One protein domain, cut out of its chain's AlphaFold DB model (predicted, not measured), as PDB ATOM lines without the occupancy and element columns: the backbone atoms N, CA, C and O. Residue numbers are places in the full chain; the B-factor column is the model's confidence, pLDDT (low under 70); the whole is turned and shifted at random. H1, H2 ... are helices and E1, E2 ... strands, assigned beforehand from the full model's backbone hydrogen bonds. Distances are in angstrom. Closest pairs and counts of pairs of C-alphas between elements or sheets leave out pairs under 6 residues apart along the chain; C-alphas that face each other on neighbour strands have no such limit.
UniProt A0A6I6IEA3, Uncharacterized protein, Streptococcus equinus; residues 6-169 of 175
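This is residues 6 to 169 of the 175 residues of an uncharacterized protein of Streptococcus equinus (UniProt A0A6I6IEA3). A small parallel sheet, E1, E4 and E9, makes the core, with H5 and H4 over one face and H2 over the other. Two strand hairpins, E5 with E6 and E7 with E8, lie toward one end of the long axis, and hairpin E2 with E3 lies at the other end, with H1 on that side too. The printed part has 164 residues, with five named helices and nine named strands, in the order H1 E1 H2 E2 E3 E4 E5 E6 H3 E7 E8 E9 H4 H5. The class is mixed; the whole is compact, with a radius of gyration of the C-alphas of 17.5 A, and elongated, spanning 59 by 37 by 32 A.

In the sheet, inner strand E4, residues 71 to 76, is parallel to edge strands E1, residues 23 to 28, and E9, residues 141 to 144. N 26 and O 73, 2.8 A apart, are within hydrogen-bond range, as are N 74 and O 141, 2.8 A. H5, residues 152 to 164, is on the sheet over E4 at a height of 6.6 A; their closest C-alphas, of Ala 71 and Gln 163, are 5.1 A apart. H4, residues 145 to 150, is on the same face. H2, residues 43 to 52, is on the opposite face at a height of 10.1 A. H2 and H3, residues 108 to 112, touch, the closest C-alphas being those of Pro 45 and Ile 109, 6.2 A. H1, residues 6 to 18, is close to H2 but not clearly touching, with Ile 18 and Ser 51 the closest C-alphas, 6.9 A. The hairpins are E2, residues 56 to 58, and E3, residues 64 to 66, with N 57 and O 65 at 2.8 A; E5, residues 88 to 91, and E6, residues 98 to 101, with N 91 and O 98 at 2.8 A; and E7, residues 122 to 125, and E8, residues 131 to 134, with N 132 and O 124 at 2.8 A. Every O i to N i+4 pair is within hydrogen-bond range in H2, H3, H4 and H5, and 8 of 9 are in H1.

H1 begins at C-alpha 6 (-9.065, -9.730, 11.665) and is 18.4 A long. H5, 18.8 A, ends at C-alpha 164 (-1.523, -40.550, -5.550). E1 is 16.0 A, E4 16.8 A and H2 14.8 A long.

The C-alphas farthest apart, of Asn 61 and Asp 127, are 59.7 A apart. The printed part has no cut. The links E1 to H2 and E4 to E5 are long. Residues 6 to 21, 55 to 60 and 62 to 67 have pLDDT under 70.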
ATOM      1  N   SER A   6      -8.825  -9.653  13.110       53.94
ATOM      2  CA  SER A   6      -9.065  -9.730  11.665       53.94
ATOM      3  C   SER A   6      -8.363 -10.916  11.004       53.94
ATOM      4  O   SER A   6      -8.950 -11.542  10.122       53.94
ATOM      5  N   ASP A   7      -7.151 -11.264  11.445       53.44
ATOM      6  CA  ASP A   7      -6.330 -12.311  10.824       53.44
ATOM      7  C   ASP A   7      -6.883 -13.705  11.134       53.44
ATOM      8  O   ASP A   7      -6.937 -14.565  10.256       53.44
ATOM      9  N   SER A   8      -7.382 -13.913  12.358       57.41
ATOM     10  CA  SER A   8      -8.079 -15.148  12.737       57.41
ATOM     11  C   SER A   8      -9.370 -15.336  11.938       57.41
ATOM     12  O   SER A   8      -9.640 -16.431  11.459       57.41
ATOM     13  N   THR A   9     -10.136 -14.264  11.723       58.66
ATOM     14  CA  THR A   9     -11.402 -14.315  10.972       58.66
ATOM     15  C   THR A   9     -11.176 -14.581   9.478       58.66
ATOM     16  O   THR A   9     -11.958 -15.287   8.840       58.66
ATOM     17  N   ILE A  10     -10.105 -14.026   8.901       57.25
ATOM     18  CA  ILE A  10      -9.695 -14.304   7.516       57.25
ATOM     19  C   ILE A  10      -9.202 -15.751   7.393       57.25
ATOM     20  O   ILE A  10      -9.598 -16.443   6.455       57.25
ATOM     21  N   TRP A  11      -8.424 -16.231   8.366       55.75
ATOM     22  CA  TRP A  11      -7.986 -17.624   8.446       55.75
ATOM     23  C   TRP A  11      -9.135 -18.604   8.551       55.75
ATOM     24  O   TRP A  11      -9.162 -19.549   7.774       55.75
ATOM     25  N   GLU A  12     -10.123 -18.375   9.412       59.78
ATOM     26  CA  GLU A  12     -11.274 -19.280   9.487       59.78
ATOM     27  C   GLU A  12     -12.044 -19.341   8.160       59.78
ATOM     28  O   GLU A  12     -12.404 -20.424   7.706       59.78
ATOM     29  N   LYS A  13     -12.201 -18.205   7.466       58.78
ATOM     30  CA  LYS A  13     -12.870 -18.165   6.155       58.78
ATOM     31  C   LYS A  13     -12.062 -18.808   5.025       58.78
ATOM     32  O   LYS A  13     -12.659 -19.368   4.105       58.78
ATOM     33  N   LEU A  14     -10.735 -18.689   5.040       55.00
ATOM     34  CA  LEU A  14      -9.856 -19.285   4.024       55.00
ATOM     35  C   LEU A  14      -9.666 -20.784   4.257       55.00
ATOM     36  O   LEU A  14      -9.734 -21.565   3.305       55.00
ATOM     37  N   LYS A  15      -9.559 -21.188   5.523       56.25
ATOM     38  CA  LYS A  15      -9.509 -22.578   5.970       56.25
ATOM     39  C   LYS A  15     -10.662 -23.392   5.391       56.25
ATOM     40  O   LYS A  15     -10.413 -24.417   4.763       56.25
ATOM     41  N   ASP A  16     -11.897 -22.905   5.519       54.88
ATOM     42  CA  ASP A  16     -13.086 -23.607   5.018       54.88
ATOM     43  C   ASP A  16     -13.104 -23.756   3.484       54.88
ATOM     44  O   ASP A  16     -13.640 -24.736   2.970       54.88
ATOM     45  N   ARG A  17     -12.486 -22.833   2.731       56.72
ATOM     46  CA  ARG A  17     -12.399 -22.917   1.258       56.72
ATOM     47  C   ARG A  17     -11.309 -23.877   0.783       56.72
ATOM     48  O   ARG A  17     -11.526 -24.628  -0.165       56.72
ATOM     49  N   ILE A  18     -10.152 -23.883   1.446       55.47
ATOM     50  CA  ILE A  18      -9.070 -24.840   1.151       55.47
ATOM     51  C   ILE A  18      -9.504 -26.261   1.522       55.47
ATOM     52  O   ILE A  18      -9.154 -27.217   0.839       55.47
ATOM     53  N   TYR A  19     -10.324 -26.390   2.563       52.06
ATOM     54  CA  TYR A  19     -10.880 -27.647   3.063       52.06
ATOM     55  C   TYR A  19     -11.784 -28.389   2.059       52.06
ATOM     56  O   TYR A  19     -11.917 -29.611   2.186       52.06
ATOM     57  N   ASP A  20     -12.376 -27.680   1.089       55.06
ATOM     58  CA  ASP A  20     -13.175 -28.242  -0.019       55.06
ATOM     59  C   ASP A  20     -12.385 -28.331  -1.346       55.06
ATOM     60  O   ASP A  20     -12.912 -28.728  -2.381       55.06
ATOM     61  N   SER A  21     -11.099 -27.961  -1.333       61.97
ATOM     62  CA  SER A  21     -10.230 -27.985  -2.514       61.97
ATOM     63  C   SER A  21      -9.343 -29.232  -2.510       61.97
ATOM     64  O   SER A  21      -8.687 -29.520  -1.515       61.97
ATOM     65  N   SER A  22      -9.266 -29.952  -3.632       82.75
ATOM     66  CA  SER A  22      -8.370 -31.111  -3.808       82.75
ATOM     67  C   SER A  22      -6.963 -30.734  -4.284       82.75
ATOM     68  O   SER A  22      -6.027 -31.526  -4.158       82.75
ATOM     69  N   VAL A  23      -6.807 -29.520  -4.820       90.50
ATOM     70  CA  VAL A  23      -5.570 -29.022  -5.426       90.50
ATOM     71  C   VAL A  23      -5.268 -27.617  -4.917       90.50
ATOM     72  O   VAL A  23      -6.133 -26.744  -4.943       90.50
ATOM     73  N   THR A  24      -4.020 -27.376  -4.524       94.75
ATOM     74  CA  THR A  24      -3.509 -26.051  -4.161       94.75
ATOM     75  C   THR A  24      -2.474 -25.594  -5.189       94.75
ATOM     76  O   THR A  24      -1.452 -26.251  -5.412       94.75
ATOM     77  N   VAL A  25      -2.723 -24.432  -5.798       96.81
ATOM     78  CA  VAL A  25      -1.827 -23.801  -6.778       96.81
ATOM     79  C   VAL A  25      -1.124 -22.603  -6.142       96.81
ATOM     80  O   VAL A  25      -1.767 -21.644  -5.721       96.81
ATOM     81  N   ILE A  26       0.205 -22.648  -6.080       97.81
ATOM     82  CA  ILE A  26       1.049 -21.601  -5.496       97.81
ATOM     83  C   ILE A  26       1.612 -20.730  -6.616       97.81
ATOM     84  O   ILE A  26       2.384 -21.211  -7.443       97.81
ATOM     85  N   PHE A  27       1.307 -19.437  -6.612       97.75
ATOM     86  CA  PHE A  27       1.932 -18.493  -7.536       97.75
ATOM     87  C   PHE A  27       3.267 -17.988  -6.979       97.75
ATOM     88  O   PHE A  27       3.312 -17.365  -5.920       97.75
ATOM     89  N   ILE A  28       4.357 -18.261  -7.695       97.88
ATOM     90  CA  ILE A  28       5.701 -17.777  -7.366       97.88
ATOM     91  C   ILE A  28       5.962 -16.506  -8.165       97.88
ATOM     92  O   ILE A  28       6.035 -16.559  -9.391       97.88
ATOM     93  N   SER A  29       6.169 -15.383  -7.484       96.25
ATOM     94  CA  SER A  29       6.469 -14.083  -8.096       96.25
ATOM     95  C   SER A  29       7.691 -13.418  -7.451       96.25
ATOM     96  O   SER A  29       8.040 -13.730  -6.303       96.25
ATOM     97  N   PRO A  30       8.363 -12.483  -8.150       95.12
ATOM     98  CA  PRO A  30       9.364 -11.633  -7.519       95.12
ATOM     99  C   PRO A  30       8.752 -10.879  -6.332       95.12
ATOM    100  O   PRO A  30       7.658 -10.330  -6.429       95.12
ATOM    101  N   GLY A  31       9.457 -10.854  -5.200       90.88
ATOM    102  CA  GLY A  31       9.004 -10.137  -4.003       90.88
ATOM    103  C   GLY A  31       7.930 -10.846  -3.168       90.88
ATOM    104  O   GLY A  31       7.517 -10.281  -2.163       90.88
ATOM    105  N   MET A  32       7.519 -12.080  -3.502       92.69
ATOM    106  CA  MET A  32       6.499 -12.812  -2.723       92.69
ATOM    107  C   MET A  32       6.899 -13.104  -1.265       92.69
ATOM    108  O   MET A  32       6.040 -13.397  -0.439       92.69
ATOM    109  N   LYS A  33       8.205 -13.096  -0.973       93.94
ATOM    110  CA  LYS A  33       8.779 -13.362   0.347       93.94
ATOM    111  C   LYS A  33       9.490 -12.116   0.853       93.94
ATOM    112  O   LYS A  33      10.491 -11.678   0.275       93.94
ATOM    113  N   GLU A  34       9.023 -11.597   1.979       94.69
ATOM    114  CA  GLU A  34       9.695 -10.536   2.714       94.69
ATOM    115  C   GLU A  34      10.905 -11.131   3.443       94.69
ATOM    116  O   GLU A  34      10.769 -11.823   4.450       94.69
ATOM    117  N   ARG A  35      12.112 -10.876   2.926       90.56
ATOM    118  CA  ARG A  35      13.359 -11.480   3.440       90.56
ATOM    119  C   ARG A  35      13.693 -11.106   4.888       90.56
ATOM    120  O   ARG A  35      14.468 -11.810   5.523       90.56
ATOM    121  N   TRP A  36      13.130 -10.008   5.383       92.88
ATOM    122  CA  TRP A  36      13.357  -9.482   6.734       92.88
ATOM    123  C   TRP A  36      12.391 -10.058   7.777       92.88
ATOM    124  O   TRP A  36      12.574  -9.820   8.967       92.88
ATOM    125  N   LYS A  37      11.355 -10.786   7.341       95.06
ATOM    126  CA  LYS A  37      10.377 -11.443   8.211       95.06
ATOM    127  C   LYS A  37      10.640 -12.941   8.246       95.06
ATOM    128  O   LYS A  37      11.082 -13.525   7.255       95.06
ATOM    129  N   SER A  38      10.333 -13.576   9.374       95.75
ATOM    130  CA  SER A  38      10.362 -15.035   9.437       95.75
ATOM    131  C   SER A  38       9.251 -15.629   8.561       95.75
ATOM    132  O   SER A  38       8.275 -14.951   8.229       95.75
ATOM    133  N   ASP A  39       9.378 -16.901   8.179       95.69
ATOM    134  CA  ASP A  39       8.315 -17.595   7.437       95.69
ATOM    135  C   ASP A  39       7.022 -17.694   8.274       95.69
ATOM    136  O   ASP A  39       5.930 -17.646   7.720       95.69
ATOM    137  N   ARG A  40       7.128 -17.762   9.610       94.81
ATOM    138  CA  ARG A  40       5.976 -17.828  10.527       94.81
ATOM    139  C   ARG A  40       5.171 -16.537  10.593       94.81
ATOM    140  O   ARG A  40       3.983 -16.593  10.891       94.81
ATOM    141  N   ASP A  41       5.801 -15.407  10.285       95.81
ATOM    142  CA  ASP A  41       5.162 -14.087  10.277       95.81
ATOM    143  C   ASP A  41       4.573 -13.734   8.902       95.81
ATOM    144  O   ASP A  41       4.169 -12.595   8.662       95.81
ATOM    145  N   GLN A  42       4.565 -14.688   7.967       95.50
ATOM    146  CA  GLN A  42       4.065 -14.518   6.609       95.50
ATOM    147  C   GLN A  42       2.979 -15.554   6.327       95.50
ATOM    148  O   GLN A  42       3.031 -16.685   6.796       95.50
ATOM    149  N   TRP A  43       1.971 -15.163   5.552       93.19
ATOM    150  CA  TRP A  43       0.755 -15.954   5.352       93.19
ATOM    151  C   TRP A  43       0.961 -17.234   4.523       93.19
ATOM    152  O   TRP A  43       0.461 -18.301   4.869       93.19
ATOM    153  N   ILE A  44       1.722 -17.140   3.428       95.25
ATOM    154  CA  ILE A  44       1.851 -18.205   2.416       95.25
ATOM    155  C   ILE A  44       2.306 -19.554   3.010       95.25
ATOM    156  O   ILE A  44       1.715 -20.577   2.659       95.25
ATOM    157  N   PRO A  45       3.309 -19.619   3.908       96.75
ATOM    158  CA  PRO A  45       3.708 -20.877   4.538       96.75
ATOM    159  C   PRO A  45       2.587 -21.595   5.289       96.75
ATOM    160  O   PRO A  45       2.516 -22.824   5.226       96.75
ATOM    161  N   TRP A  46       1.708 -20.854   5.968       94.00
ATOM    162  CA  TRP A  46       0.592 -21.429   6.719       94.00
ATOM    163  C   TRP A  46      -0.446 -22.071   5.798       94.00
ATOM    164  O   TRP A  46      -0.893 -23.180   6.078       94.00
ATOM    165  N   GLU A  47      -0.750 -21.450   4.659       92.62
ATOM    166  CA  GLU A  47      -1.670 -22.005   3.652       92.62
ATOM    167  C   GLU A  47      -1.117 -23.283   3.010       92.62
ATOM    168  O   GLU A  47      -1.842 -24.257   2.786       92.62
ATOM    169  N   VAL A  48       0.195 -23.305   2.741       95.69
ATOM    170  CA  VAL A  48       0.887 -24.497   2.231       95.69
ATOM    171  C   VAL A  48       0.879 -25.606   3.283       95.69
ATOM    172  O   VAL A  48       0.565 -26.748   2.957       95.69
ATOM    173  N   SER A  49       1.164 -25.278   4.547       94.69
ATOM    174  CA  SER A  49       1.096 -26.221   5.671       94.69
ATOM    175  C   SER A  49      -0.301 -26.818   5.804       94.69
ATOM    176  O   SER A  49      -0.442 -28.037   5.903       94.69
ATOM    177  N   TYR A  50      -1.331 -25.974   5.750       90.38
ATOM    178  CA  TYR A  50      -2.718 -26.406   5.847       90.38
ATOM    179  C   TYR A  50      -3.108 -27.330   4.689       90.38
ATOM    180  O   TYR A  50      -3.664 -28.396   4.933       90.38
ATOM    181  N   SER A  51      -2.720 -26.987   3.456       91.94
ATOM    182  CA  SER A  51      -2.969 -27.812   2.263       91.94
ATOM    183  C   SER A  51      -2.298 -29.191   2.331       91.94
ATOM    184  O   SER A  51      -2.824 -30.170   1.812       91.94
ATOM    185  N   LEU A  52      -1.129 -29.292   2.974       92.88
ATOM    186  CA  LEU A  52      -0.375 -30.544   3.093       92.88
ATOM    187  C   LEU A  52      -0.811 -31.419   4.280       92.88
ATOM    188  O   LEU A  52      -0.416 -32.587   4.359       92.88
ATOM    189  N   LYS A  53      -1.569 -30.884   5.243       89.62
ATOM    190  CA  LYS A  53      -1.984 -31.615   6.449       89.62
ATOM    191  C   LYS A  53      -3.241 -32.442   6.181       89.62
ATOM    192  O   LYS A  53      -4.279 -31.928   5.783       89.62
ATOM    193  N   GLU A  54      -3.165 -33.734   6.492       76.81
ATOM    194  CA  GLU A  54      -4.353 -34.586   6.568       76.81
ATOM    195  C   GLU A  54      -5.149 -34.183   7.809       76.81
ATOM    196  O   GLU A  54      -4.625 -34.220   8.925       76.81
ATOM    197  N   THR A  55      -6.414 -33.800   7.647       59.59
ATOM    198  CA  THR A  55      -7.298 -33.548   8.787       59.59
ATOM    199  C   THR A  55      -8.261 -34.711   8.951       59.59
ATOM    200  O   THR A  55      -8.964 -35.108   8.024       59.59
ATOM    201  N   SER A  56      -8.288 -35.284  10.154       54.53
ATOM    202  CA  SER A  56      -9.301 -36.272  10.531       54.53
ATOM    203  C   SER A  56     -10.600 -35.535  10.855       54.53
ATOM    204  O   SER A  56     -10.628 -34.672  11.731       54.53
ATOM    205  N   ARG A  57     -11.667 -35.851  10.128       56.84
ATOM    206  CA  ARG A  57     -13.012 -35.275  10.249       56.84
ATOM    207  C   ARG A  57     -13.965 -36.342  10.759       56.84
ATOM    208  O   ARG A  57     -13.698 -37.520  10.577       56.84
ATOM    209  N   ARG A  58     -15.099 -35.942  11.333       55.84
ATOM    210  CA  ARG A  58     -16.267 -36.821  11.465       55.84
ATOM    211  C   ARG A  58     -17.290 -36.426  10.404       55.84
ATOM    212  O   ARG A  58     -17.554 -35.236  10.245       55.84
ATOM    213  N   ASN A  59     -17.823 -37.380   9.646       62.56
ATOM    214  CA  ASN A  59     -18.909 -37.106   8.704       62.56
ATOM    215  C   ASN A  59     -20.219 -36.804   9.461       62.56
ATOM    216  O   ASN A  59     -20.277 -36.891  10.688       62.56
ATOM    217  N   LYS A  60     -21.295 -36.470   8.733       62.78
ATOM    218  CA  LYS A  60     -22.628 -36.230   9.325       62.78
ATOM    219  C   LYS A  60     -23.175 -37.435  10.113       62.78
ATOM    220  O   LYS A  60     -24.044 -37.247  10.955       62.78
ATOM    221  N   ASN A  61     -22.640 -38.630   9.866       70.19
ATOM    222  CA  ASN A  61     -22.994 -39.880  10.536       70.19
ATOM    223  C   ASN A  61     -22.054 -40.212  11.718       70.19
ATOM    224  O   ASN A  61     -22.260 -41.210  12.396       70.19
ATOM    225  N   GLY A  62     -21.045 -39.375  11.998       61.62
ATOM    226  CA  GLY A  62     -20.071 -39.573  13.072       61.62
ATOM    227  C   GLY A  62     -18.809 -40.358  12.689       61.62
ATOM    228  O   GLY A  62     -17.916 -40.479  13.532       61.62
ATOM    229  N   ASP A  63     -18.680 -40.833  11.447       65.88
ATOM    230  CA  ASP A  63     -17.546 -41.654  11.003       65.88
ATOM    231  C   ASP A  63     -16.296 -40.813  10.762       65.88
ATOM    232  O   ASP A  63     -16.361 -39.748  10.144       65.88
ATOM    233  N   ALA A  64     -15.141 -41.318  11.192       56.16
ATOM    234  CA  ALA A  64     -13.863 -40.671  10.938       56.16
ATOM    235  C   ALA A  64     -13.499 -40.729   9.437       56.16
ATOM    236  O   ALA A  64     -13.166 -41.791   8.920       56.16
ATOM    237  N   ILE A  65     -13.512 -39.588   8.748       57.44
ATOM    238  CA  ILE A  65     -12.979 -39.424   7.390       57.44
ATOM    239  C   ILE A  65     -11.634 -38.708   7.498       57.44
ATOM    240  O   ILE A  65     -11.574 -37.578   7.977       57.44
ATOM    241  N   LYS A  66     -10.547 -39.320   7.028       58.09
ATOM    242  CA  LYS A  66      -9.292 -38.589   6.807       58.09
ATOM    243  C   LYS A  66      -9.383 -37.838   5.482       58.09
ATOM    244  O   LYS A  66      -9.638 -38.462   4.457       58.09
ATOM    245  N   SER A  67      -9.181 -36.522   5.486       63.69
ATOM    246  CA  SER A  67      -8.919 -35.809   4.235       63.69
ATOM    247  C   SER A  67      -7.513 -36.154   3.751       63.69
ATOM    248  O   SER A  67      -6.568 -36.140   4.544       63.69
ATOM    249  N   HIS A  68      -7.370 -36.449   2.463       73.12
ATOM    250  CA  HIS A  68      -6.061 -36.607   1.834       73.12
ATOM    251  C   HIS A  68      -5.311 -35.262   1.830       73.12
ATOM    252  O   HIS A  68      -5.935 -34.203   1.863       73.12
ATOM    253  N   SER A  69      -3.975 -35.301   1.826       86.31
ATOM    254  CA  SER A  69      -3.148 -34.095   1.626       86.31
ATOM    255  C   SER A  69      -3.399 -33.567   0.215       86.31
ATOM    256  O   SER A  69      -3.423 -34.391  -0.689       86.31
ATOM    257  N   ASN A  70      -3.554 -32.261  -0.012       90.94
ATOM    258  CA  ASN A  70      -3.873 -31.729  -1.344       90.94
ATOM    259  C   ASN A  70      -2.783 -32.046  -2.380       90.94
ATOM    260  O   ASN A  70      -1.586 -32.102  -2.067       90.94
ATOM    261  N   ALA A  71      -3.196 -32.176  -3.642       94.25
ATOM    262  CA  ALA A  71      -2.292 -32.087  -4.779       94.25
ATOM    263  C   ALA A  71      -1.703 -30.673  -4.854       94.25
ATOM    264  O   ALA A  71      -2.408 -29.684  -4.653       94.25
ATOM    265  N   MET A  72      -0.409 -30.558  -5.155       97.25
ATOM    266  CA  MET A  72       0.292 -29.271  -5.128       97.25
ATOM    267  C   MET A  72       0.960 -28.957  -6.468       97.25
ATOM    268  O   MET A  72       1.613 -29.808  -7.088       97.25
ATOM    269  N   LEU A  73       0.854 -27.699  -6.891       98.19
ATOM    270  CA  LEU A  73       1.512 -27.171  -8.085       98.19
ATOM    271  C   LEU A  73       2.029 -25.757  -7.818       98.19
ATOM    272  O   LEU A  73       1.311 -24.933  -7.262       98.19
ATOM    273  N   ALA A  74       3.247 -25.450  -8.257       98.38
ATOM    274  CA  ALA A  74       3.750 -24.085  -8.300       98.38
ATOM    275  C   ALA A  74       3.686 -23.521  -9.726       98.38
ATOM    276  O   ALA A  74       4.185 -24.127 -10.674       98.38
ATOM    277  N   VAL A  75       3.122 -22.328  -9.877       98.62
ATOM    278  CA  VAL A  75       3.076 -21.587 -11.138       98.62
ATOM    279  C   VAL A  75       3.945 -20.345 -11.005       98.62
ATOM    280  O   VAL A  75       3.703 -19.470 -10.179       98.62
ATOM    281  N   VAL A  76       4.995 -20.278 -11.809       98.50
ATOM    282  CA  VAL A  76       5.996 -19.213 -11.781       98.50
ATOM    283  C   VAL A  76       5.516 -18.096 -12.692       98.50
ATOM    284  O   VAL A  76       5.310 -18.336 -13.881       98.50
ATOM    285  N   LEU A  77       5.325 -16.895 -12.158       98.31
ATOM    286  CA  LEU A  77       5.011 -15.707 -12.952       98.31
ATOM    287  C   LEU A  77       6.282 -15.175 -13.625       98.31
ATOM    288  O   LEU A  77       7.390 -15.498 -13.215       98.31
ATOM    289  N   SER A  78       6.155 -14.402 -14.699       97.44
ATOM    290  CA  SER A  78       7.315 -13.665 -15.203       97.44
ATOM    291  C   SER A  78       7.561 -12.431 -14.335       97.44
ATOM    292  O   SER A  78       6.634 -11.909 -13.712       97.44
ATOM    293  N   ASP A  79       8.792 -11.936 -14.313       96.69
ATOM    294  CA  ASP A  79       9.073 -10.590 -13.825       96.69
ATOM    295  C   ASP A  79       8.533  -9.513 -14.788       96.69
ATOM    296  O   ASP A  79       7.915  -9.809 -15.817       96.69
ATOM    297  N   SER A  80       8.756  -8.242 -14.446       96.12
ATOM    298  CA  SER A  80       8.311  -7.096 -15.245       96.12
ATOM    299  C   SER A  80       8.961  -7.008 -16.629       96.12
ATOM    300  O   SER A  80       8.436  -6.304 -17.489       96.12
ATOM    301  N   ALA A  81      10.066  -7.720 -16.865       96.62
ATOM    302  CA  ALA A  81      10.728  -7.825 -18.162       96.62
ATOM    303  C   ALA A  81      10.287  -9.074 -18.953       96.62
ATOM    304  O   ALA A  81      10.812  -9.334 -20.034       96.62
ATOM    305  N   GLY A  82       9.338  -9.862 -18.433       96.00
ATOM    306  CA  GLY A  82       8.888 -11.106 -19.059       96.00
ATOM    307  C   GLY A  82       9.819 -12.299 -18.810       96.00
ATOM    308  O   GLY A  82       9.608 -13.370 -19.384       96.00
ATOM    309  N   SER A  83      10.833 -12.156 -17.954       96.75
ATOM    310  CA  SER A  83      11.784 -13.221 -17.645       96.75
ATOM    311  C   SER A  83      11.306 -14.100 -16.490       96.75
ATOM    312  O   SER A  83      10.623 -13.665 -15.569       96.75
ATOM    313  N   TYR A  84      11.717 -15.366 -16.520       97.62
ATOM    314  CA  TYR A  84      11.535 -16.316 -15.419       97.62
ATOM    315  C   TYR A  84      12.848 -16.608 -14.682       97.62
ATOM    316  O   TYR A  84      12.837 -17.381 -13.728       97.62
ATOM    317  N   SER A  85      13.975 -16.019 -15.106       96.62
ATOM    318  CA  SER A  85      15.329 -16.370 -14.642       96.62
ATOM    319  C   SER A  85      15.554 -16.159 -13.146       96.62
ATOM    320  O   SER A  85      16.408 -16.822 -12.565       96.62
ATOM    321  N   TYR A  86      14.752 -15.307 -12.500       96.06
ATOM    322  CA  TYR A  86      14.769 -15.140 -11.045       96.06
ATOM    323  C   TYR A  86      14.412 -16.434 -10.288       96.06
ATOM    324  O   TYR A  86      14.728 -16.560  -9.103       96.06
ATOM    325  N   TYR A  87      13.739 -17.383 -10.952       97.31
ATOM    326  CA  TYR A  87      13.381 -18.682 -10.392       97.31
ATOM    327  C   TYR A  87      13.763 -19.870 -11.290       97.31
ATOM    328  O   TYR A  87      14.356 -20.812 -10.777       97.31
ATOM    329  N   LEU A  88      13.466 -19.831 -12.594       96.56
ATOM    330  CA  LEU A  88      13.821 -20.855 -13.589       96.56
ATOM    331  C   LEU A  88      14.901 -20.325 -14.534       96.56
ATOM    332  O   LEU A  88      14.602 -19.603 -15.489       96.56
ATOM    333  N   GLU A  89      16.149 -20.714 -14.298       95.00
ATOM    334  CA  GLU A  89      17.293 -20.282 -15.102       95.00
ATOM    335  C   GLU A  89      17.844 -21.441 -15.939       95.00
ATOM    336  O   GLU A  89      18.219 -22.486 -15.411       95.00
ATOM    337  N   SER A  90      17.926 -21.255 -17.256       92.06
ATOM    338  CA  SER A  90      18.607 -22.208 -18.133       92.06
ATOM    339  C   SER A  90      20.119 -22.115 -17.938       92.06
ATOM    340  O   SER A  90      20.709 -21.043 -18.043       92.06
ATOM    341  N   LYS A  91      20.753 -23.252 -17.677       88.81
ATOM    342  CA  LYS A  91      22.193 -23.407 -17.484       88.81
ATOM    343  C   LYS A  91      22.742 -24.383 -18.524       88.81
ATOM    344  O   LYS A  91      22.097 -25.369 -18.878       88.81
ATOM    345  N   SER A  92      23.970 -24.143 -18.972       85.00
ATOM    346  CA  SER A  92      24.710 -25.014 -19.894       85.00
ATOM    347  C   SER A  92      25.639 -25.987 -19.156       85.00
ATOM    348  O   SER A  92      26.703 -26.326 -19.658       85.00
ATOM    349  N   CYS A  93      25.265 -26.399 -17.937       74.75
ATOM    350  CA  CYS A  93      26.123 -27.200 -17.060       74.75
ATOM    351  C   CYS A  93      26.415 -28.609 -17.608       74.75
ATOM    352  O   CYS A  93      27.414 -29.212 -17.245       74.75
ATOM    353  N   CYS A  94      25.563 -29.125 -18.499       73.12
ATOM    354  CA  CYS A  94      25.725 -30.420 -19.154       73.12
ATOM    355  C   CYS A  94      25.317 -30.347 -20.633       73.12
ATOM    356  O   CYS A  94      24.609 -29.427 -21.042       73.12
ATOM    357  N   SER A  95      25.731 -31.341 -21.425       72.75
ATOM    358  CA  SER A  95      25.511 -31.407 -22.881       72.75
ATOM    359  C   SER A  95      24.041 -31.313 -23.318       72.75
ATOM    360  O   SER A  95      23.770 -30.873 -24.430       72.75
ATOM    361  N   GLY A  96      23.091 -31.679 -22.448       73.06
ATOM    362  CA  GLY A  96      21.645 -31.555 -22.682       73.06
ATOM    363  C   GLY A  96      20.998 -30.278 -22.129       73.06
ATOM    364  O   GLY A  96      19.786 -30.118 -22.244       73.06
ATOM    365  N   GLY A  97      21.780 -29.385 -21.514       81.00
ATOM    366  CA  GLY A  97      21.268 -28.258 -20.740       81.00
ATOM    367  C   GLY A  97      20.586 -28.689 -19.436       81.00
ATOM    368  O   GLY A  97      20.195 -29.838 -19.238       81.00
ATOM    369  N   CYS A  98      20.460 -27.752 -18.505       87.25
ATOM    370  CA  CYS A  98      19.823 -27.965 -17.208       87.25
ATOM    371  C   CYS A  98      18.990 -26.727 -16.842       87.25
ATOM    372  O   CYS A  98      19.327 -25.610 -17.230       87.25
ATOM    373  N   THR A  99      17.878 -26.903 -16.123       92.12
ATOM    374  CA  THR A  99      17.102 -25.773 -15.581       92.12
ATOM    375  C   THR A  99      17.348 -25.692 -14.084       92.12
ATOM    376  O   THR A  99      16.938 -26.573 -13.333       92.12
ATOM    377  N   MET A 100      18.034 -24.639 -13.653       93.38
ATOM    378  CA  MET A 100      18.243 -24.324 -12.247       93.38
ATOM    379  C   MET A 100      16.950 -23.755 -11.663       93.38
ATOM    380  O   MET A 100      16.392 -22.794 -12.196       93.38
ATOM    381  N   HIS A 101      16.497 -24.329 -10.548       95.88
ATOM    382  CA  HIS A 101      15.421 -23.768  -9.736       95.88
ATOM    383  C   HIS A 101      16.037 -23.013  -8.555       95.88
ATOM    384  O   HIS A 101      16.626 -23.630  -7.666       95.88
ATOM    385  N   HIS A 102      15.858 -21.694  -8.491       95.56
ATOM    386  CA  HIS A 102      16.365 -20.856  -7.397       95.56
ATOM    387  C   HIS A 102      15.521 -21.013  -6.123       95.56
ATOM    388  O   HIS A 102      14.837 -20.094  -5.682       95.56
ATOM    389  N   THR A 103      15.554 -22.193  -5.500       94.69
ATOM    390  CA  THR A 103      14.717 -22.537  -4.331       94.69
ATOM    391  C   THR A 103      15.049 -21.736  -3.073       94.69
ATOM    392  O   THR A 103      14.216 -21.632  -2.175       94.69
ATOM    393  N   ASN A 104      16.232 -21.124  -3.005       91.25
ATOM    394  CA  ASN A 104      16.652 -20.293  -1.875       91.25
ATOM    395  C   ASN A 104      15.818 -19.014  -1.707       91.25
ATOM    396  O   ASN A 104      15.818 -18.438  -0.622       91.25
ATOM    397  N   SER A 105      15.104 -18.570  -2.744       90.88
ATOM    398  CA  SER A 105      14.197 -17.422  -2.649       90.88
ATOM    399  C   SER A 105      12.808 -17.787  -2.107       90.88
ATOM    400  O   SER A 105      12.026 -16.888  -1.798       90.88
ATOM    401  N   LEU A 106      12.498 -19.080  -1.965       96.31
ATOM    402  CA  LEU A 106      11.189 -19.557  -1.532       96.31
ATOM    403  C   LEU A 106      11.021 -19.531  -0.006       96.31
ATOM    404  O   LEU A 106      11.973 -19.440   0.779       96.31
ATOM    405  N   PHE A 107       9.770 -19.668   0.425       97.88
ATOM    406  CA  PHE A 107       9.457 -20.088   1.785       97.88
ATOM    407  C   PHE A 107      10.011 -21.490   2.054       97.88
ATOM    408  O   PHE A 107      10.010 -22.349   1.169       97.88
ATOM    409  N   THR A 108      10.466 -21.730   3.279       97.50
ATOM    410  CA  THR A 108      11.152 -22.956   3.704       97.50
ATOM    411  C   THR A 108      10.297 -24.186   3.453       97.50
ATOM    412  O   THR A 108      10.804 -25.169   2.920       97.50
ATOM    413  N   ILE A 109       9.000 -24.120   3.759       98.06
ATOM    414  CA  ILE A 109       8.074 -25.229   3.511       98.06
ATOM    415  C   ILE A 109       7.968 -25.566   2.016       98.06
ATOM    416  O   ILE A 109       8.005 -26.735   1.649       98.06
ATOM    417  N   ILE A 110       7.943 -24.569   1.124       98.12
ATOM    418  CA  ILE A 110       7.922 -24.813  -0.327       98.12
ATOM    419  C   ILE A 110       9.269 -25.394  -0.764       98.12
ATOM    420  O   ILE A 110       9.298 -26.410  -1.451       98.12
ATOM    421  N   LYS A 111      10.385 -24.796  -0.321       97.56
ATOM    422  CA  LYS A 111      11.746 -25.273  -0.611       97.56
ATOM    423  C   LYS A 111      11.939 -26.737  -0.207       97.56
ATOM    424  O   LYS A 111      12.508 -27.492  -0.983       97.56
ATOM    425  N   LYS A 112      11.470 -27.140   0.976       98.06
ATOM    426  CA  LYS A 112      11.601 -28.518   1.478       98.06
ATOM    427  C   LYS A 112      10.740 -29.529   0.718       98.06
ATOM    428  O   LYS A 112      11.064 -30.703   0.729       98.06
ATOM    429  N   ASN A 113       9.689 -29.081   0.031       98.12
ATOM    430  CA  ASN A 113       8.877 -29.923  -0.853       98.12
ATOM    431  C   ASN A 113       9.294 -29.821  -2.341       98.12
ATOM    432  O   ASN A 113       8.543 -30.224  -3.237       98.12
ATOM    433  N   LYS A 114      10.485 -29.265  -2.620       96.81
ATOM    434  CA  LYS A 114      11.172 -29.319  -3.919       96.81
ATOM    435  C   LYS A 114      12.278 -30.365  -3.866       96.81
ATOM    436  O   LYS A 114      12.974 -30.449  -2.862       96.81
ATOM    437  N   PHE A 115      12.472 -31.099  -4.963       96.12
ATOM    438  CA  PHE A 115      13.520 -32.124  -5.090       96.12
ATOM    439  C   PHE A 115      13.518 -33.136  -3.927       96.12
ATOM    440  O   PHE A 115      14.568 -33.551  -3.447       96.12
ATOM    441  N   ASN A 116      12.325 -33.482  -3.439       96.75
ATOM    442  CA  ASN A 116      12.097 -34.267  -2.226       96.75
ATOM    443  C   ASN A 116      11.561 -35.677  -2.514       96.75
ATOM    444  O   ASN A 116      11.050 -36.337  -1.611       96.75
ATOM    445  N   ARG A 117      11.625 -36.138  -3.767       96.94
ATOM    446  CA  ARG A 117      11.267 -37.513  -4.116       96.94
ATOM    447  C   ARG A 117      12.368 -38.466  -3.646       96.94
ATOM    448  O   ARG A 117      13.496 -38.398  -4.130       96.94
ATOM    449  N   ILE A 118      12.029 -39.342  -2.707       95.75
ATOM    450  CA  ILE A 118      12.943 -40.282  -2.042       95.75
ATOM    451  C   ILE A 118      12.846 -41.712  -2.589       95.75
ATOM    452  O   ILE A 118      13.777 -42.495  -2.412       95.75
ATOM    453  N   LYS A 119      11.753 -42.060  -3.280       93.75
ATOM    454  CA  LYS A 119      11.579 -43.343  -3.985       93.75
ATOM    455  C   LYS A 119      11.373 -43.089  -5.472       93.75
ATOM    456  O   LYS A 119      10.757 -42.096  -5.835       93.75
ATOM    457  N   ASN A 120      11.869 -43.977  -6.335       89.38
ATOM    458  CA  ASN A 120      11.684 -43.882  -7.793       89.38
ATOM    459  C   ASN A 120      12.137 -42.535  -8.407       89.38
ATOM    460  O   ASN A 120      11.726 -42.165  -9.507       89.38
ATOM    461  N   GLY A 121      12.992 -41.793  -7.695       86.62
ATOM    462  CA  GLY A 121      13.633 -40.578  -8.176       86.62
ATOM    463  C   GLY A 121      14.887 -40.910  -8.978       86.62
ATOM    464  O   GLY A 121      15.569 -41.897  -8.708       86.62
ATOM    465  N   SER A 122      15.209 -40.066  -9.955       88.50
ATOM    466  CA  SER A 122      16.452 -40.171 -10.710       88.50
ATOM    467  C   SER A 122      17.234 -38.874 -10.563       88.50
ATOM    468  O   SER A 122      16.736 -37.784 -10.862       88.50
ATOM    469  N   ASN A 123      18.457 -38.994 -10.056       89.38
ATOM    470  CA  ASN A 123      19.411 -37.904 -10.013       89.38
ATOM    471  C   ASN A 123      20.818 -38.405 -10.345       89.38
ATOM    472  O   ASN A 123      21.108 -39.602 -10.294       89.38
ATOM    473  N   ARG A 124      21.677 -37.474 -10.743       87.62
ATOM    474  CA  ARG A 124      23.098 -37.700 -11.010       87.62
ATOM    475  C   ARG A 124      23.884 -36.445 -10.674       87.62
ATOM    476  O   ARG A 124      23.331 -35.349 -10.724       87.62
ATOM    477  N   ASN A 125      25.179 -36.583 -10.432       86.00
ATOM    478  CA  ASN A 125      26.057 -35.422 -10.323       86.00
ATOM    479  C   ASN A 125      26.502 -34.950 -11.713       86.00
ATOM    480  O   ASN A 125      26.630 -35.740 -12.655       86.00
ATOM    481  N   CYS A 126      26.682 -33.645 -11.848       76.44
ATOM    482  CA  CYS A 126      27.285 -33.002 -13.004       76.44
ATOM    483  C   CYS A 126      28.779 -32.752 -12.755       76.44
ATOM    484  O   CYS A 126      29.236 -32.830 -11.616       76.44
ATOM    485  N   ASP A 127      29.538 -32.420 -13.802       77.00
ATOM    486  CA  ASP A 127      30.999 -32.230 -13.733       77.00
ATOM    487  C   ASP A 127      31.427 -31.139 -12.736       77.00
ATOM    488  O   ASP A 127      32.525 -31.169 -12.190       77.00
ATOM    489  N   ASN A 128      30.534 -30.187 -12.459       76.56
ATOM    490  CA  ASN A 128      30.710 -29.125 -11.470       76.56
ATOM    491  C   ASN A 128      30.221 -29.507 -10.054       76.56
ATOM    492  O   ASN A 128      30.100 -28.631  -9.202       76.56
ATOM    493  N   ASN A 129      29.947 -30.790  -9.806       78.50
ATOM    494  CA  ASN A 129      29.435 -31.355  -8.554       78.50
ATOM    495  C   ASN A 129      28.007 -30.915  -8.161       78.50
ATOM    496  O   ASN A 129      27.578 -31.157  -7.033       78.50
ATOM    497  N   ASP A 130      27.247 -30.318  -9.086       82.00
ATOM    498  CA  ASP A 130      25.818 -30.055  -8.887       82.00
ATOM    499  C   ASP A 130      24.991 -31.337  -9.068       82.00
ATOM    500  O   ASP A 130      25.253 -32.145  -9.962       82.00
ATOM    501  N   THR A 131      23.934 -31.502  -8.270       88.06
ATOM    502  CA  THR A 131      22.968 -32.596  -8.448       88.06
ATOM    503  C   THR A 131      21.922 -32.226  -9.499       88.06
ATOM    504  O   THR A 131      21.147 -31.283  -9.336       88.06
ATOM    505  N   ILE A 132      21.859 -33.014 -10.566       88.00
ATOM    506  CA  ILE A 132      20.857 -32.922 -11.625       88.00
ATOM    507  C   ILE A 132      19.773 -33.954 -11.363       88.00
ATOM    508  O   ILE A 132      20.054 -35.145 -11.278       88.00
ATOM    509  N   TRP A 133      18.529 -33.491 -11.316       90.12
ATOM    510  CA  TRP A 133      17.341 -34.333 -11.233       90.12
ATOM    511  C   TRP A 133      16.715 -34.509 -12.615       90.12
ATOM    512  O   TRP A 133      16.706 -33.575 -13.420       90.12
ATOM    513  N   THR A 134      16.181 -35.696 -12.893       87.06
ATOM    514  CA  THR A 134      15.484 -36.002 -14.148       87.06
ATOM    515  C   THR A 134      14.079 -36.536 -13.872       87.06
ATOM    516  O   THR A 134      13.824 -37.205 -12.871       87.06
ATOM    517  N   GLY A 135      13.142 -36.219 -14.770       89.81
ATOM    518  CA  GLY A 135      11.732 -36.574 -14.598       89.81
ATOM    519  C   GLY A 135      11.075 -35.863 -13.409       89.81
ATOM    520  O   GLY A 135      11.441 -34.742 -13.057       89.81
ATOM    521  N   THR A 136      10.075 -36.513 -12.811       92.81
ATOM    522  CA  THR A 136       9.357 -35.999 -11.635       92.81
ATOM    523  C   THR A 136      10.201 -36.195 -10.380       92.81
ATOM    524  O   THR A 136      10.524 -37.330 -10.021       92.81
ATOM    525  N   CYS A 137      10.546 -35.101  -9.704       95.56
ATOM    526  CA  CYS A 137      11.474 -35.114  -8.567       95.56
ATOM    527  C   CYS A 137      11.010 -34.264  -7.378       95.56
ATOM    528  O   CYS A 137      11.567 -34.376  -6.288       95.56
ATOM    529  N   SER A 138       9.998 -33.417  -7.566       97.44
ATOM    530  CA  SER A 138       9.407 -32.588  -6.516       97.44
ATOM    531  C   SER A 138       7.954 -32.974  -6.291       97.44
ATOM    532  O   SER A 138       7.226 -33.172  -7.259       97.44
ATOM    533  N   TYR A 139       7.494 -32.971  -5.043       97.94
ATOM    534  CA  TYR A 139       6.056 -33.021  -4.779       97.94
ATOM    535  C   TYR A 139       5.379 -31.744  -5.307       97.94
ATOM    536  O   TYR A 139       4.394 -31.798  -6.050       97.94
ATOM    537  N   ILE A 140       5.984 -30.582  -5.021       98.19
ATOM    538  CA  ILE A 140       5.582 -29.288  -5.586       98.19
ATOM    539  C   ILE A 140       6.386 -29.027  -6.868       98.19
ATOM    540  O   ILE A 140       7.431 -28.371  -6.862       98.19
ATOM    541  N   GLU A 141       5.928 -29.553  -8.003       97.69
ATOM    542  CA  GLU A 141       6.534 -29.205  -9.295       97.69
ATOM    543  C   GLU A 141       6.231 -27.761  -9.694       97.69
ATOM    544  O   GLU A 141       5.199 -27.205  -9.318       97.69
ATOM    545  N   ALA A 142       7.150 -27.150 -10.446       97.69
ATOM    546  CA  ALA A 142       7.009 -25.767 -10.884       97.69
ATOM    547  C   ALA A 142       6.887 -25.664 -12.407       97.69
ATOM    548  O   ALA A 142       7.655 -26.283 -13.142       97.69
ATOM    549  N   VAL A 143       5.953 -24.840 -12.873       97.75
ATOM    550  CA  VAL A 143       5.692 -24.585 -14.293       97.75
ATOM    551  C   VAL A 143       5.672 -23.081 -14.567       97.75
ATOM    552  O   VAL A 143       5.226 -22.299 -13.732       97.75
ATOM    553  N   LYS A 144       6.152 -22.649 -15.739       98.31
ATOM    554  CA  LYS A 144       6.007 -21.253 -16.185       98.31
ATOM    555  C   LYS A 144       4.530 -20.917 -16.388       98.31
ATOM    556  O   LYS A 144       3.809 -21.708 -16.989       98.31
ATOM    557  N   TRP A 145       4.109 -19.719 -15.990       98.19
ATOM    558  CA  TRP A 145       2.756 -19.202 -16.227       98.19
ATOM    559  C   TRP A 145       2.304 -19.382 -17.678       98.19
ATOM    560  O   TRP A 145       1.222 -19.904 -17.908       98.19
ATOM    561  N   SER A 146       3.158 -19.041 -18.648       96.94
ATOM    562  CA  SER A 146       2.865 -19.183 -20.081       96.94
ATOM    563  C   SER A 146       2.573 -20.624 -20.505       96.94
ATOM    564  O   SER A 146       1.663 -20.857 -21.294       96.94
ATOM    565  N   SER A 147       3.302 -21.605 -19.965       97.75
ATOM    566  CA  SER A 147       3.025 -23.021 -20.218       97.75
ATOM    567  C   SER A 147       1.765 -23.486 -19.491       97.75
ATOM    568  O   SER A 147       0.977 -24.227 -20.066       97.75
ATOM    569  N   PHE A 148       1.557 -23.023 -18.254       97.38
ATOM    570  CA  PHE A 148       0.382 -23.361 -17.456       97.38
ATOM    571  C   PHE A 148      -0.914 -22.892 -18.114       97.38
ATOM    572  O   PHE A 148      -1.810 -23.700 -18.290       97.38
ATOM    573  N   ILE A 149      -1.021 -21.632 -18.543       96.06
ATOM    574  CA  ILE A 149      -2.253 -21.136 -19.181       96.06
ATOM    575  C   ILE A 149      -2.549 -21.805 -20.521       96.06
ATOM    576  O   ILE A 149      -3.707 -21.880 -20.919       96.06
ATOM    577  N   ASN A 150      -1.514 -22.281 -21.215       97.00
ATOM    578  CA  ASN A 150      -1.673 -22.959 -22.493       97.00
ATOM    579  C   ASN A 150      -2.295 -24.355 -22.330       97.00
ATOM    580  O   ASN A 150      -2.977 -24.819 -23.236       97.00
ATOM    581  N   ASP A 151      -2.049 -25.026 -21.201       93.19
ATOM    582  CA  ASP A 151      -2.557 -26.374 -20.927       93.19
ATOM    583  C   ASP A 151      -2.617 -26.641 -19.413       93.19
ATOM    584  O   ASP A 151      -1.840 -27.418 -18.856       93.19
ATOM    585  N   TYR A 152      -3.502 -25.931 -18.710       92.88
ATOM    586  CA  TYR A 152      -3.537 -25.978 -17.244       92.88
ATOM    587  C   TYR A 152      -3.964 -27.357 -16.740       92.88
ATOM    588  O   TYR A 152      -3.442 -27.825 -15.727       92.88
ATOM    589  N   GLN A 153      -4.873 -28.020 -17.465       89.56
ATOM    590  CA  GLN A 153      -5.428 -29.320 -17.103       89.56
ATOM    591  C   GLN A 153      -4.321 -30.362 -16.956       89.56
ATOM    592  O   GLN A 153      -4.222 -30.986 -15.901       89.56
ATOM    593  N   LYS A 154      -3.399 -30.446 -17.919       93.81
ATOM    594  CA  LYS A 154      -2.230 -31.332 -17.843       93.81
ATOM    595  C   LYS A 154      -1.394 -31.136 -16.578       93.81
ATOM    596  O   LYS A 154      -0.879 -32.100 -16.015       93.81
ATOM    597  N   TYR A 155      -1.179 -29.895 -16.139       96.12
ATOM    598  CA  TYR A 155      -0.356 -29.633 -14.951       96.12
ATOM    599  C   TYR A 155      -1.096 -29.933 -13.647       96.12
ATOM    600  O   TYR A 155      -0.455 -30.353 -12.679       96.12
ATOM    601  N   ILE A 156      -2.417 -29.739 -13.634       94.44
ATOM    602  CA  ILE A 156      -3.290 -30.129 -12.526       94.44
ATOM    603  C   ILE A 156      -3.357 -31.657 -12.413       94.44
ATOM    604  O   ILE A 156      -3.105 -32.183 -11.334       94.44
ATOM    605  N   GLU A 157      -3.582 -32.376 -13.515       91.00
ATOM    606  CA  GLU A 157      -3.589 -33.847 -13.554       91.00
ATOM    607  C   GLU A 157      -2.263 -34.420 -13.054       91.00
ATOM    608  O   GLU A 157      -2.248 -35.231 -12.134       91.00
ATOM    609  N   LYS A 158      -1.127 -33.889 -13.524       95.44
ATOM    610  CA  LYS A 158       0.189 -34.279 -12.995       95.44
ATOM    611  C   LYS A 158       0.347 -34.018 -11.499       95.44
ATOM    612  O   LYS A 158       1.147 -34.686 -10.850       95.44
ATOM    613  N   ALA A 159      -0.303 -32.992 -10.948       96.38
ATOM    614  CA  ALA A 159      -0.278 -32.739  -9.507       96.38
ATOM    615  C   ALA A 159      -1.067 -33.789  -8.729       96.38
ATOM    616  O   ALA A 159      -0.609 -34.206  -7.667       96.38
ATOM    617  N   ILE A 160      -2.193 -34.232  -9.282       91.75
ATOM    618  CA  ILE A 160      -3.009 -35.317  -8.735       91.75
ATOM    619  C   ILE A 160      -2.238 -36.643  -8.814       91.75
ATOM    620  O   ILE A 160      -2.098 -37.317  -7.804       91.75
ATOM    621  N   GLU A 161      -1.586 -36.954  -9.937       93.50
ATOM    622  CA  GLU A 161      -0.724 -38.145 -10.050       93.50
ATOM    623  C   GLU A 161       0.383 -38.174  -8.977       93.50
ATOM    624  O   GLU A 161       0.699 -39.218  -8.411       93.50
ATOM    625  N   ARG A 162       0.982 -37.016  -8.651       95.81
ATOM    626  CA  ARG A 162       1.979 -36.920  -7.568       95.81
ATOM    627  C   ARG A 162       1.366 -37.122  -6.184       95.81
ATOM    628  O   ARG A 162       2.042 -37.660  -5.312       95.81
ATOM    629  N   GLN A 163       0.132 -36.669  -5.979       94.50
ATOM    630  CA  GLN A 163      -0.631 -36.881  -4.749       94.50
ATOM    631  C   GLN A 163      -0.932 -38.372  -4.540       94.50
ATOM    632  O   GLN A 163      -0.770 -38.865  -3.426       94.50
ATOM    633  N   ASP A 164      -1.282 -39.101  -5.603       91.00
ATOM    634  CA  ASP A 164      -1.523 -40.550  -5.550       91.00
ATOM    635  C   ASP A 164      -0.261 -41.338  -5.155       91.00
ATOM    636  O   ASP A 164      -0.351 -42.385  -4.516       91.00
ATOM    637  N   CYS A 165       0.925 -40.804  -5.469       93.31
ATOM    638  CA  CYS A 165       2.228 -41.357  -5.090       93.31
ATOM    639  C   CYS A 165       2.908 -40.578  -3.946       93.31
ATOM    640  O   CYS A 165       4.139 -40.514  -3.890       93.31
ATOM    641  N   ILE A 166       2.149 -39.941  -3.044       93.62
ATOM    642  CA  ILE A 166       2.701 -39.068  -1.989       93.62
ATOM    643  C   ILE A 166       3.727 -39.768  -1.080       93.62
ATOM    644  O   ILE A 166       4.640 -39.117  -0.574       93.62
ATOM    645  N   ASP A 167       3.631 -41.088  -0.899       94.75
ATOM    646  CA  ASP A 167       4.555 -41.878  -0.076       94.75
ATOM    647  C   ASP A 167       5.958 -42.029  -0.694       94.75
ATOM    648  O   ASP A 167       6.881 -42.523  -0.036       94.75
ATOM    649  N   GLU A 168       6.137 -41.617  -1.950       96.69
ATOM    650  CA  GLU A 168       7.439 -41.528  -2.609       96.69
ATOM    651  C   GLU A 168       8.207 -40.248  -2.267       96.69
ATOM    652  O   GLU A 168       9.360 -40.100  -2.688       96.69
ATOM    653  N   TYR A 169       7.604 -39.330  -1.510       97.00
ATOM    654  CA  TYR A 169       8.158 -38.017  -1.206       97.00
ATOM    655  C   TYR A 169       8.359 -37.822   0.299       97.00
ATOM    656  O   TYR A 169       7.536 -38.225   1.119       97.00
TER     657      TYR A 169